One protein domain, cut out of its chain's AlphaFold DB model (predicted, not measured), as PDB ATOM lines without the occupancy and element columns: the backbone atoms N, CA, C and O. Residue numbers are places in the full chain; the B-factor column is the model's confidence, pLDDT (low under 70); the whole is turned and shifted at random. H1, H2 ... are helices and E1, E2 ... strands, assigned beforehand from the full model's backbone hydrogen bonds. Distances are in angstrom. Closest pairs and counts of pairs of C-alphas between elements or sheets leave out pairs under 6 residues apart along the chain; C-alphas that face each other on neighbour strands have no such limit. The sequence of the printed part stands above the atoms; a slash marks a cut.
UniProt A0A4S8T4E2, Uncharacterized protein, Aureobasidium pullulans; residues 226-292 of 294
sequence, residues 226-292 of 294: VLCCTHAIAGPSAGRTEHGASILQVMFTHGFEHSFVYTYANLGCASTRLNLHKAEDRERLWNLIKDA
ATOM      1  N   VAL A 226      22.882  36.563  22.332       95.56
ATOM      2  CA  VAL A 226      22.233  35.329  21.872       95.56
ATOM      3  C   VAL A 226      23.278  34.228  21.784       95.56
ATOM      4  O   VAL A 226      24.326  34.410  21.159       95.56
ATOM      5  N   LEU A 227      23.002  33.088  22.407       96.19
ATOM      6  CA  LEU A 227      23.855  31.912  22.358       96.19
ATOM      7  C   LEU A 227      23.181  30.809  21.544       96.19
ATOM      8  O   LEU A 227      22.228  30.171  21.980       96.19
ATOM      9  N   CYS A 228      23.734  30.517  20.374       94.38
ATOM     10  CA  CYS A 228      23.192  29.506  19.482       94.38
ATOM     11  C   CYS A 228      23.991  28.206  19.611       94.38
ATOM     12  O   CYS A 228      25.177  28.167  19.298       94.38
ATOM     13  N   CYS A 229      23.340  27.122  20.037       92.12
ATOM     14  CA  CYS A 229      23.933  25.779  20.115       92.12
ATOM     15  C   CYS A 229      23.288  24.847  19.084       92.12
ATOM     16  O   CYS A 229      22.742  23.799  19.421       92.12
ATOM     17  N   THR A 230      23.288  25.274  17.826       89.25
ATOM     18  CA  THR A 230      22.605  24.582  16.728       89.25
ATOM     19  C   THR A 230      23.597  24.105  15.665       89.25
ATOM     20  O   THR A 230      24.772  24.476  15.658       89.25
ATOM     21  N   HIS A 231      23.144  23.236  14.767       86.88
ATOM     22  CA  HIS A 231      23.929  22.721  13.644       86.88
ATOM     23  C   HIS A 231      23.072  22.760  12.381       86.88
ATOM     24  O   HIS A 231      21.842  22.775  12.485       86.88
ATOM     25  N   ALA A 232      23.716  22.780  11.213       88.25
ATOM     26  CA  ALA A 232      23.074  22.914   9.910       88.25
ATOM     27  C   ALA A 232      22.369  24.244   9.666       88.25
ATOM     28  O   ALA A 232      22.086  25.001  10.579       88.25
ATOM     29  N   ILE A 233      22.070  24.530   8.398       89.00
ATOM     30  CA  ILE A 233      21.620  25.843   7.912       89.00
ATOM     31  C   ILE A 233      20.458  26.464   8.708       89.00
ATOM     32  O   ILE A 233      20.470  27.670   8.957       89.00
ATOM     33  N   ALA A 234      19.471  25.666   9.128       88.12
ATOM     34  CA  ALA A 234      18.272  26.161   9.808       88.12
ATOM     35  C   ALA A 234      18.593  26.771  11.180       88.12
ATOM     36  O   ALA A 234      18.027  27.797  11.549       88.12
ATOM     37  N   GLY A 235      19.539  26.172  11.905       86.50
ATOM     38  CA  GLY A 235      19.905  26.566  13.258       86.50
ATOM     39  C   GLY A 235      20.480  27.982  13.346       86.50
ATOM     40  O   GLY A 235      19.852  28.850  13.952       86.50
ATOM     41  N   PRO A 236      21.645  28.251  12.733       88.00
ATOM     42  CA  PRO A 236      22.212  29.587  12.657       88.00
ATOM     43  C   PRO A 236      21.281  30.596  11.992       88.00
ATOM     44  O   PRO A 236      21.241  31.753  12.404       88.00
ATOM     45  N   SER A 237      20.480  30.163  11.008       89.94
ATOM     46  CA  SER A 237      19.524  31.062  10.358       89.94
ATOM     47  C   SER A 237      18.440  31.572  11.297       89.94
ATOM     48  O   SER A 237      18.054  32.730  11.178       89.94
ATOM     49  N   ALA A 238      17.976  30.745  12.233       88.56
ATOM     50  CA  ALA A 238      17.015  31.166  13.247       88.56
ATOM     51  C   ALA A 238      17.644  32.069  14.324       88.56
ATOM     52  O   ALA A 238      16.948  32.883  14.923       88.56
ATOM     53  N   GLY A 239      18.949  31.922  14.576       87.56
ATOM     54  CA  GLY A 239      19.667  32.688  15.594       87.56
ATOM     55  C   GLY A 239      20.195  34.048  15.130       87.56
ATOM     56  O   GLY A 239      20.439  34.921  15.965       87.56
ATOM     57  N   ARG A 240      20.397  34.245  13.820       90.69
ATOM     58  CA  ARG A 240      20.938  35.501  13.285       90.69
ATOM     59  C   ARG A 240      19.906  36.630  13.272       90.69
ATOM     60  O   ARG A 240      18.713  36.414  13.087       90.69
ATOM     61  N   THR A 241      20.384  37.866  13.380       92.19
ATOM     62  CA  THR A 241      19.557  39.064  13.205       92.19
ATOM     63  C   THR A 241      20.399  40.259  12.779       92.19
ATOM     64  O   THR A 241      21.537  40.418  13.215       92.19
ATOM     65  N   GLU A 242      19.828  41.137  11.958       91.25
ATOM     66  CA  GLU A 242      20.432  42.427  11.608       91.25
ATOM     67  C   GLU A 242      20.141  43.528  12.646       91.25
ATOM     68  O   GLU A 242      20.768  44.590  12.636       91.25
ATOM     69  N   HIS A 243      19.257  43.257  13.613       94.12
ATOM     70  CA  HIS A 243      18.754  44.234  14.587       94.12
ATOM     71  C   HIS A 243      19.738  44.574  15.721       94.12
ATOM     72  O   HIS A 243      19.356  45.217  16.696       94.12
ATOM     73  N   GLY A 244      21.010  44.181  15.607       94.00
ATOM     74  CA  GLY A 244      22.093  44.619  16.500       94.00
ATOM     75  C   GLY A 244      22.403  43.722  17.701       94.00
ATOM     76  O   GLY A 244      23.191  44.134  18.551       94.00
ATOM     77  N   ALA A 245      21.831  42.519  17.779       95.25
ATOM     78  CA  ALA A 245      22.190  41.555  18.818       95.25
ATOM     79  C   ALA A 245      23.637  41.052  18.656       95.25
ATOM     80  O   ALA A 245      24.152  40.923  17.547       95.25
ATOM     81  N   SER A 246      24.281  40.724  19.776       95.69
ATOM     82  CA  SER A 246      25.566  40.021  19.805       95.69
ATOM     83  C   SER A 246      25.321  38.518  19.837       95.69
ATOM     84  O   SER A 246      24.907  37.979  20.862       95.69
ATOM     85  N   ILE A 247      25.567  37.841  18.718       96.25
ATOM     86  CA  ILE A 247      25.260  36.416  18.560       96.25
ATOM     87  C   ILE A 247      26.546  35.591  18.563       96.25
ATOM     88  O   ILE A 247      27.495  35.912  17.841       96.25
ATOM     89  N   LEU A 248      26.557  34.508  19.343       96.25
ATOM     90  CA  LEU A 248      27.627  33.514  19.371       96.25
ATOM     91  C   LEU A 248      27.088  32.127  19.006       96.25
ATOM     92  O   LEU A 248      26.364  31.511  19.786       96.25
ATOM     93  N   GLN A 249      27.505  31.607  17.852       94.81
ATOM     94  CA  GLN A 249      27.292  30.215  17.462       94.81
ATOM     95  C   GLN A 249      28.353  29.315  18.105       94.81
ATOM     96  O   GLN A 249      29.543  29.416  17.798       94.81
ATOM     97  N   VAL A 250      27.931  28.396  18.967       94.31
ATOM     98  CA  VAL A 250      28.775  27.335  19.519       94.31
ATOM     99  C   VAL A 250      28.630  26.091  18.658       94.31
ATOM    100  O   VAL A 250      27.545  25.533  18.514       94.31
ATOM    101  N   MET A 251      29.749  25.635  18.109       91.50
ATOM    102  CA  MET A 251      29.812  24.454  17.257       91.50
ATOM    103  C   MET A 251      30.565  23.322  17.947       91.50
ATOM    104  O   MET A 251      31.455  23.545  18.773       91.50
ATOM    105  N   PHE A 252      30.258  22.087  17.556       89.75
ATOM    106  CA  PHE A 252      31.039  20.938  17.986       89.75
ATOM    107  C   PHE A 252      32.445  20.982  17.373       89.75
ATOM    108  O   PHE A 252      32.605  21.118  16.158       89.75
ATOM    109  N   THR A 253      33.478  20.837  18.209       87.88
ATOM    110  CA  THR A 253      34.884  20.957  17.789       87.88
ATOM    111  C   THR A 253      35.255  20.056  16.616       87.88
ATOM    112  O   THR A 253      35.949  20.512  15.711       87.88
ATOM    113  N   HIS A 254      34.775  18.811  16.603       88.25
ATOM    114  CA  HIS A 254      35.091  17.836  15.553       88.25
ATOM    115  C   HIS A 254      33.981  17.698  14.501       88.25
ATOM    116  O   HIS A 254      34.040  16.808  13.658       88.25
ATOM    117  N   GLY A 255      32.966  18.567  14.542       85.12
ATOM    118  CA  GLY A 255      31.893  18.583  13.556       85.12
ATOM    119  C   GLY A 255      32.351  19.234  12.253       85.12
ATOM    120  O   GLY A 255      32.886  20.350  12.266       85.12
ATOM    121  N   PHE A 256      32.105  18.547  11.136       89.25
ATOM    122  CA  PHE A 256      32.141  19.166   9.816       89.25
ATOM    123  C   PHE A 256      30.940  20.103   9.664       89.25
ATOM    124  O   PHE A 256      29.826  19.797  10.097       89.25
ATOM    125  N   GLU A 257      31.174  21.247   9.036       90.44
ATOM    126  CA  GLU A 257      30.108  22.138   8.612       90.44
ATOM    127  C   GLU A 257      30.451  22.716   7.246       90.44
ATOM    128  O   GLU A 257      31.620  22.979   6.949       90.44
ATOM    129  N   HIS A 258      29.418  22.910   6.438       91.31
ATOM    130  CA  HIS A 258      29.545  23.435   5.090       91.31
ATOM    131  C   HIS A 258      29.965  24.899   5.067       91.31
ATOM    132  O   HIS A 258      29.510  25.705   5.879       91.31
ATOM    133  N   SER A 259      30.766  25.267   4.067       89.19
ATOM    134  CA  SER A 259      31.177  26.652   3.809       89.19
ATOM    135  C   SER A 259      29.969  27.591   3.696       89.19
ATOM    136  O   SER A 259      29.947  28.625   4.366       89.19
ATOM    137  N   PHE A 260      28.925  27.187   2.961       88.00
ATOM    138  CA  PHE A 260      27.702  27.982   2.803       88.00
ATOM    139  C   PHE A 260      26.949  28.232   4.117       88.00
ATOM    140  O   PHE A 260      26.293  29.257   4.267       88.00
ATOM    141  N   VAL A 261      27.062  27.356   5.119       90.25
ATOM    142  CA  VAL A 261      26.440  27.602   6.431       90.25
ATOM    143  C   VAL A 261      27.167  28.728   7.168       90.25
ATOM    144  O   VAL A 261      26.528  29.555   7.816       90.25
ATOM    145  N   TYR A 262      28.489  28.834   7.038       88.25
ATOM    146  CA  TYR A 262      29.227  29.963   7.609       88.25
ATOM    147  C   TYR A 262      28.941  31.274   6.880       88.25
ATOM    148  O   TYR A 262      28.736  32.302   7.518       88.25
ATOM    149  N   THR A 263      28.934  31.242   5.550       86.62
ATOM    150  CA  THR A 263      28.847  32.452   4.727       86.62
ATOM    151  C   THR A 263      27.426  32.985   4.580       86.62
ATOM    152  O   THR A 263      27.248  34.195   4.462       86.62
ATOM    153  N   TYR A 264      26.420  32.109   4.620       83.56
ATOM    154  CA  TYR A 264      25.011  32.478   4.500       83.56
ATOM    155  C   TYR A 264      24.284  32.410   5.846       83.56
ATOM    156  O   TYR A 264      23.708  33.397   6.303       83.56
ATOM    157  N   ALA A 265      24.320  31.255   6.520       87.88
ATOM    158  CA  ALA A 265      23.480  31.031   7.696       87.88
ATOM    159  C   ALA A 265      23.954  31.811   8.934       87.88
ATOM    160  O   ALA A 265      23.122  32.352   9.659       87.88
ATOM    161  N   ASN A 266      25.275  31.889   9.135       89.94
ATOM    162  CA  ASN A 266      25.953  32.567  10.249       89.94
ATOM    163  C   ASN A 266      26.302  34.042   9.965       89.94
ATOM    164  O   ASN A 266      27.092  34.637  10.701       89.94
ATOM    165  N   LEU A 267      25.767  34.650   8.901       88.06
ATOM    166  CA  LEU A 267      26.108  36.028   8.553       88.06
ATOM    167  C   LEU A 267      25.826  36.981   9.732       88.06
ATOM    168  O   LEU A 267      24.747  36.958  10.322       88.06
ATOM    169  N   GLY A 268      26.816  37.806  10.083       89.75
ATOM    170  CA  GLY A 268      26.727  38.741  11.211       89.75
ATOM    171  C   GLY A 268      26.886  38.109  12.602       89.75
ATOM    172  O   GLY A 268      26.791  38.826  13.594       89.75
ATOM    173  N   CYS A 269      27.158  36.803  12.695       93.31
ATOM    174  CA  CYS A 269      27.347  36.088  13.959       93.31
ATOM    175  C   CYS A 269      28.833  35.803  14.231       93.31
ATOM    176  O   CYS A 269      29.601  35.497  13.317       93.31
ATOM    177  N   ALA A 270      29.241  35.835  15.503       94.00
ATOM    178  CA  ALA A 270      30.507  35.243  15.923       94.00
ATOM    179  C   ALA A 270      30.348  33.721  16.045       94.00
ATOM    180  O   ALA A 270      29.259  33.224  16.334       94.00
ATOM    181  N   SER A 271      31.433  32.967  15.871       92.31
ATOM    182  CA  SER A 271      31.422  31.517  16.073       92.31
ATOM    183  C   SER A 271      32.580  31.061  16.953       92.31
ATOM    184  O   SER A 271      33.649  31.672  16.983       92.31
ATOM    185  N   THR A 272      32.353  29.986  17.700       93.50
ATOM    186  CA  THR A 272      33.366  29.308  18.508       93.50
ATOM    187  C   THR A 272      33.134  27.803  18.494       93.50
ATOM    188  O   THR A 272      32.093  27.314  18.052       93.50
ATOM    189  N   ARG A 273      34.111  27.048  18.990       94.25
ATOM    190  CA  ARG A 273      34.048  25.593  19.105       94.25
ATOM    191  C   ARG A 273      34.270  25.167  20.546       94.25
ATOM    192  O   ARG A 273      35.226  25.615  21.170       94.25
ATOM    193  N   LEU A 274      33.411  24.276  21.034       95.56
ATOM    194  CA  LEU A 274      33.545  23.636  22.342       95.56
ATOM    195  C   LEU A 274      33.448  22.114  22.186       95.56
ATOM    196  O   LEU A 274      32.620  21.595  21.430       95.56
ATOM    197  N   ASN A 275      34.284  21.389  22.926       94.81
ATOM    198  CA  ASN A 275      34.221  19.943  23.040       94.81
ATOM    199  C   ASN A 275      33.522  19.574  24.351       94.81
ATOM    200  O   ASN A 275      34.152  19.450  25.398       94.81
ATOM    201  N   LEU A 276      32.215  19.319  24.282       93.56
ATOM    202  CA  LEU A 276      31.397  19.033  25.465       93.56
ATOM    203  C   LEU A 276      31.719  17.691  26.153       93.56
ATOM    204  O   LEU A 276      31.174  17.413  27.223       93.56
ATOM    205  N   HIS A 277      32.640  16.883  25.615       94.44
ATOM    206  CA  HIS A 277      33.218  15.752  26.347       94.44
ATOM    207  C   HIS A 277      34.211  16.201  27.435       94.44
ATOM    208  O   HIS A 277      34.403  15.478  28.414       94.44
ATOM    209  N   LYS A 278      34.772  17.413  27.341       96.75
ATOM    210  CA  LYS A 278      35.663  18.014  28.345       96.75
ATOM    211  C   LYS A 278      34.876  18.765  29.417       96.75
ATOM    212  O   LYS A 278      33.894  19.440  29.115       96.75
ATOM    213  N   ALA A 279      35.292  18.641  30.674       98.06
ATOM    214  CA  ALA A 279      34.605  19.294  31.788       98.06
ATOM    215  C   ALA A 279      34.726  20.819  31.718       98.06
ATOM    216  O   ALA A 279      33.746  21.523  31.946       98.06
ATOM    217  N   GLU A 280      35.895  21.302  31.314       97.94
ATOM    218  CA  GLU A 280      36.241  22.716  31.220       97.94
ATOM    219  C   GLU A 280      35.390  23.424  30.153       97.94
ATOM    220  O   GLU A 280      34.863  24.512  30.380       97.94
ATOM    221  N   ASP A 281      35.169  22.774  29.008       97.50
ATOM    222  CA  ASP A 281      34.334  23.314  27.928       97.50
ATOM    223  C   ASP A 281      32.845  23.321  28.308       97.50
ATOM    224  O   ASP A 281      32.119  24.251  27.949       97.50
ATOM    225  N   ARG A 282      32.379  22.325  29.079       97.38
ATOM    226  CA  ARG A 282      31.020  22.341  29.647       97.38
ATOM    227  C   ARG A 282      30.847  23.494  30.628       97.38
ATOM    228  O   ARG A 282      29.836  24.189  30.577       97.38
ATOM    229  N   GLU A 283      31.823  23.722  31.503       98.19
ATOM    230  CA  GLU A 283      31.807  24.858  32.426       98.19
ATOM    231  C   GLU A 283      31.810  26.192  31.668       98.19
ATOM    232  O   GLU A 283      31.027  27.095  31.978       98.19
ATOM    233  N   ARG A 284      32.625  26.301  30.610       97.38
ATOM    234  CA  ARG A 284      32.643  27.477  29.738       97.38
ATOM    235  C   ARG A 284      31.280  27.732  29.100       97.38
ATOM    236  O   ARG A 284      30.831  28.878  29.114       97.38
ATOM    237  N   LEU A 285      30.615  26.693  28.593       97.62
ATOM    238  CA  LEU A 285      29.268  26.805  28.033       97.62
ATOM    239  C   LEU A 285      28.262  27.296  29.082       97.62
ATOM    240  O   LEU A 285      27.508  28.224  28.810       97.62
ATOM    241  N   TRP A 286      28.288  26.746  30.300       97.56
ATOM    242  CA  TRP A 286      27.401  27.199  31.376       97.56
ATOM    243  C   TRP A 286      27.608  28.666  31.744       97.56
ATOM    244  O   TRP A 286      26.641  29.371  32.029       97.56
ATOM    245  N   ASN A 287      28.848  29.151  31.711       97.06
ATOM    246  CA  ASN A 287      29.134  30.564  31.940       97.06
ATOM    247  C   ASN A 287      28.589  31.455  30.813       97.06
ATOM    248  O   ASN A 287      28.054  32.523  31.102       97.06
ATOM    249  N   LEU A 288      28.645  31.000  29.555       97.06
ATOM    250  CA  LEU A 288      28.013  31.699  28.429       97.06
ATOM    251  C   LEU A 288      26.484  31.729  28.568       97.06
ATOM    252  O   LEU A 288      25.888  32.789  28.413       97.06
ATOM    253  N   ILE A 289      25.859  30.602  28.930       95.44
ATOM    254  CA  ILE A 289      24.402  30.501  29.145       95.44
ATOM    255  C   ILE A 289      23.938  31.483  30.229       95.44
ATOM    256  O   ILE A 289      22.928  32.162  30.064       95.44
ATOM    257  N   LYS A 290      24.684  31.600  31.334       93.44
ATOM    258  CA  LYS A 290      24.354  32.545  32.416       93.44
ATOM    259  C   LYS A 290      24.357  33.999  31.952       93.44
ATOM    260  O   LYS A 290      23.587  34.794  32.485       93.44
ATOM    261  N   ASP A 291      25.197  34.354  30.983       93.25
ATOM    262  CA  ASP A 291      25.319  35.718  30.459       93.25
ATOM    263  C   ASP A 291      24.326  35.995  29.311       93.25
ATOM    264  O   ASP A 291      23.767  37.088  29.237       93.25
ATOM    265  N   ALA A 292      23.997  34.992  28.490       94.50
ATOM    266  CA  ALA A 292      23.087  35.113  27.346       94.50
ATOM    267  C   ALA A 292      21.642  35.496  27.727       94.50
ATOM    268  O   ALA A 292      21.121  35.093  28.769       94.50
TER     269      ALA A 292
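AT A GLANCE: This is residues 226 to 292 of the 294 residues of an uncharacterized protein of Aureobasidium pullulans (UniProt A0A4S8T4E2). A small sheet of three parallel strands forms the middle of a flat domain, with the short helix H1 over one face and the longest helix, H3, over the other. H2 is off the sheet and packs on H1. The 67 printed residues hold three named strands and three named helices in the order E1 H1 E2 H2 E3 H3; the sheet order is E1 E2 E3, and the class is mixed. The whole is compact, with a radius of gyration of the C-alphas of 11.8 A and spans of 32 by 26 by 14 A.

HOW THE PARTS SIT: E1, residues 226 to 228, is parallel to E2, residues 246 to 252, at 19 degrees; N 228 and O 248 are 2.9 A apart, within hydrogen-bond range. E2 is parallel to E3, residues 270 to 274, at 32 degrees, with N 249 and O 270 at 2.8 A. H1, residues 234 to 239, is on the sheet at a height of 9.6 A; its closest C-alphas to E1 are Gly 239 and Cys 228, 6.1 A. H2, residues 259 to 265, touches H1 at a steep tilt of 51 degrees, the closest C-alphas being Ser 237 and Ala 265, 4.8 A. E1, H1, E2 and E2, H2, E3 are strand-helix-strand units, parallel neighbour strands with a helix between, with right-handed crossovers. H3, residues 279 to 291, is on the opposite face from H1 at a height of 9.5 A; the closest C-alphas to E3 are Asp 281 and Leu 274, 5.7 A. H3 is apart from H1 and H2. In H1, H2 and H3 every O i to N i+4 pair is within hydrogen-bond range.

IN THESE COORDINATES: E1 begins at C-alpha 226 (22.233, 35.329, 21.872). E2 is 19.9 A long, E3 13.6 A and H3 18.9 A. H3 ends at C-alpha 291 (25.319, 35.718, 30.459).

THE WHOLE: The farthest C-alphas, His 243 and Ala 279, are 34.2 A apart. The printed part has no cut and no long link, and no printed residue is under 70 in pLDDT.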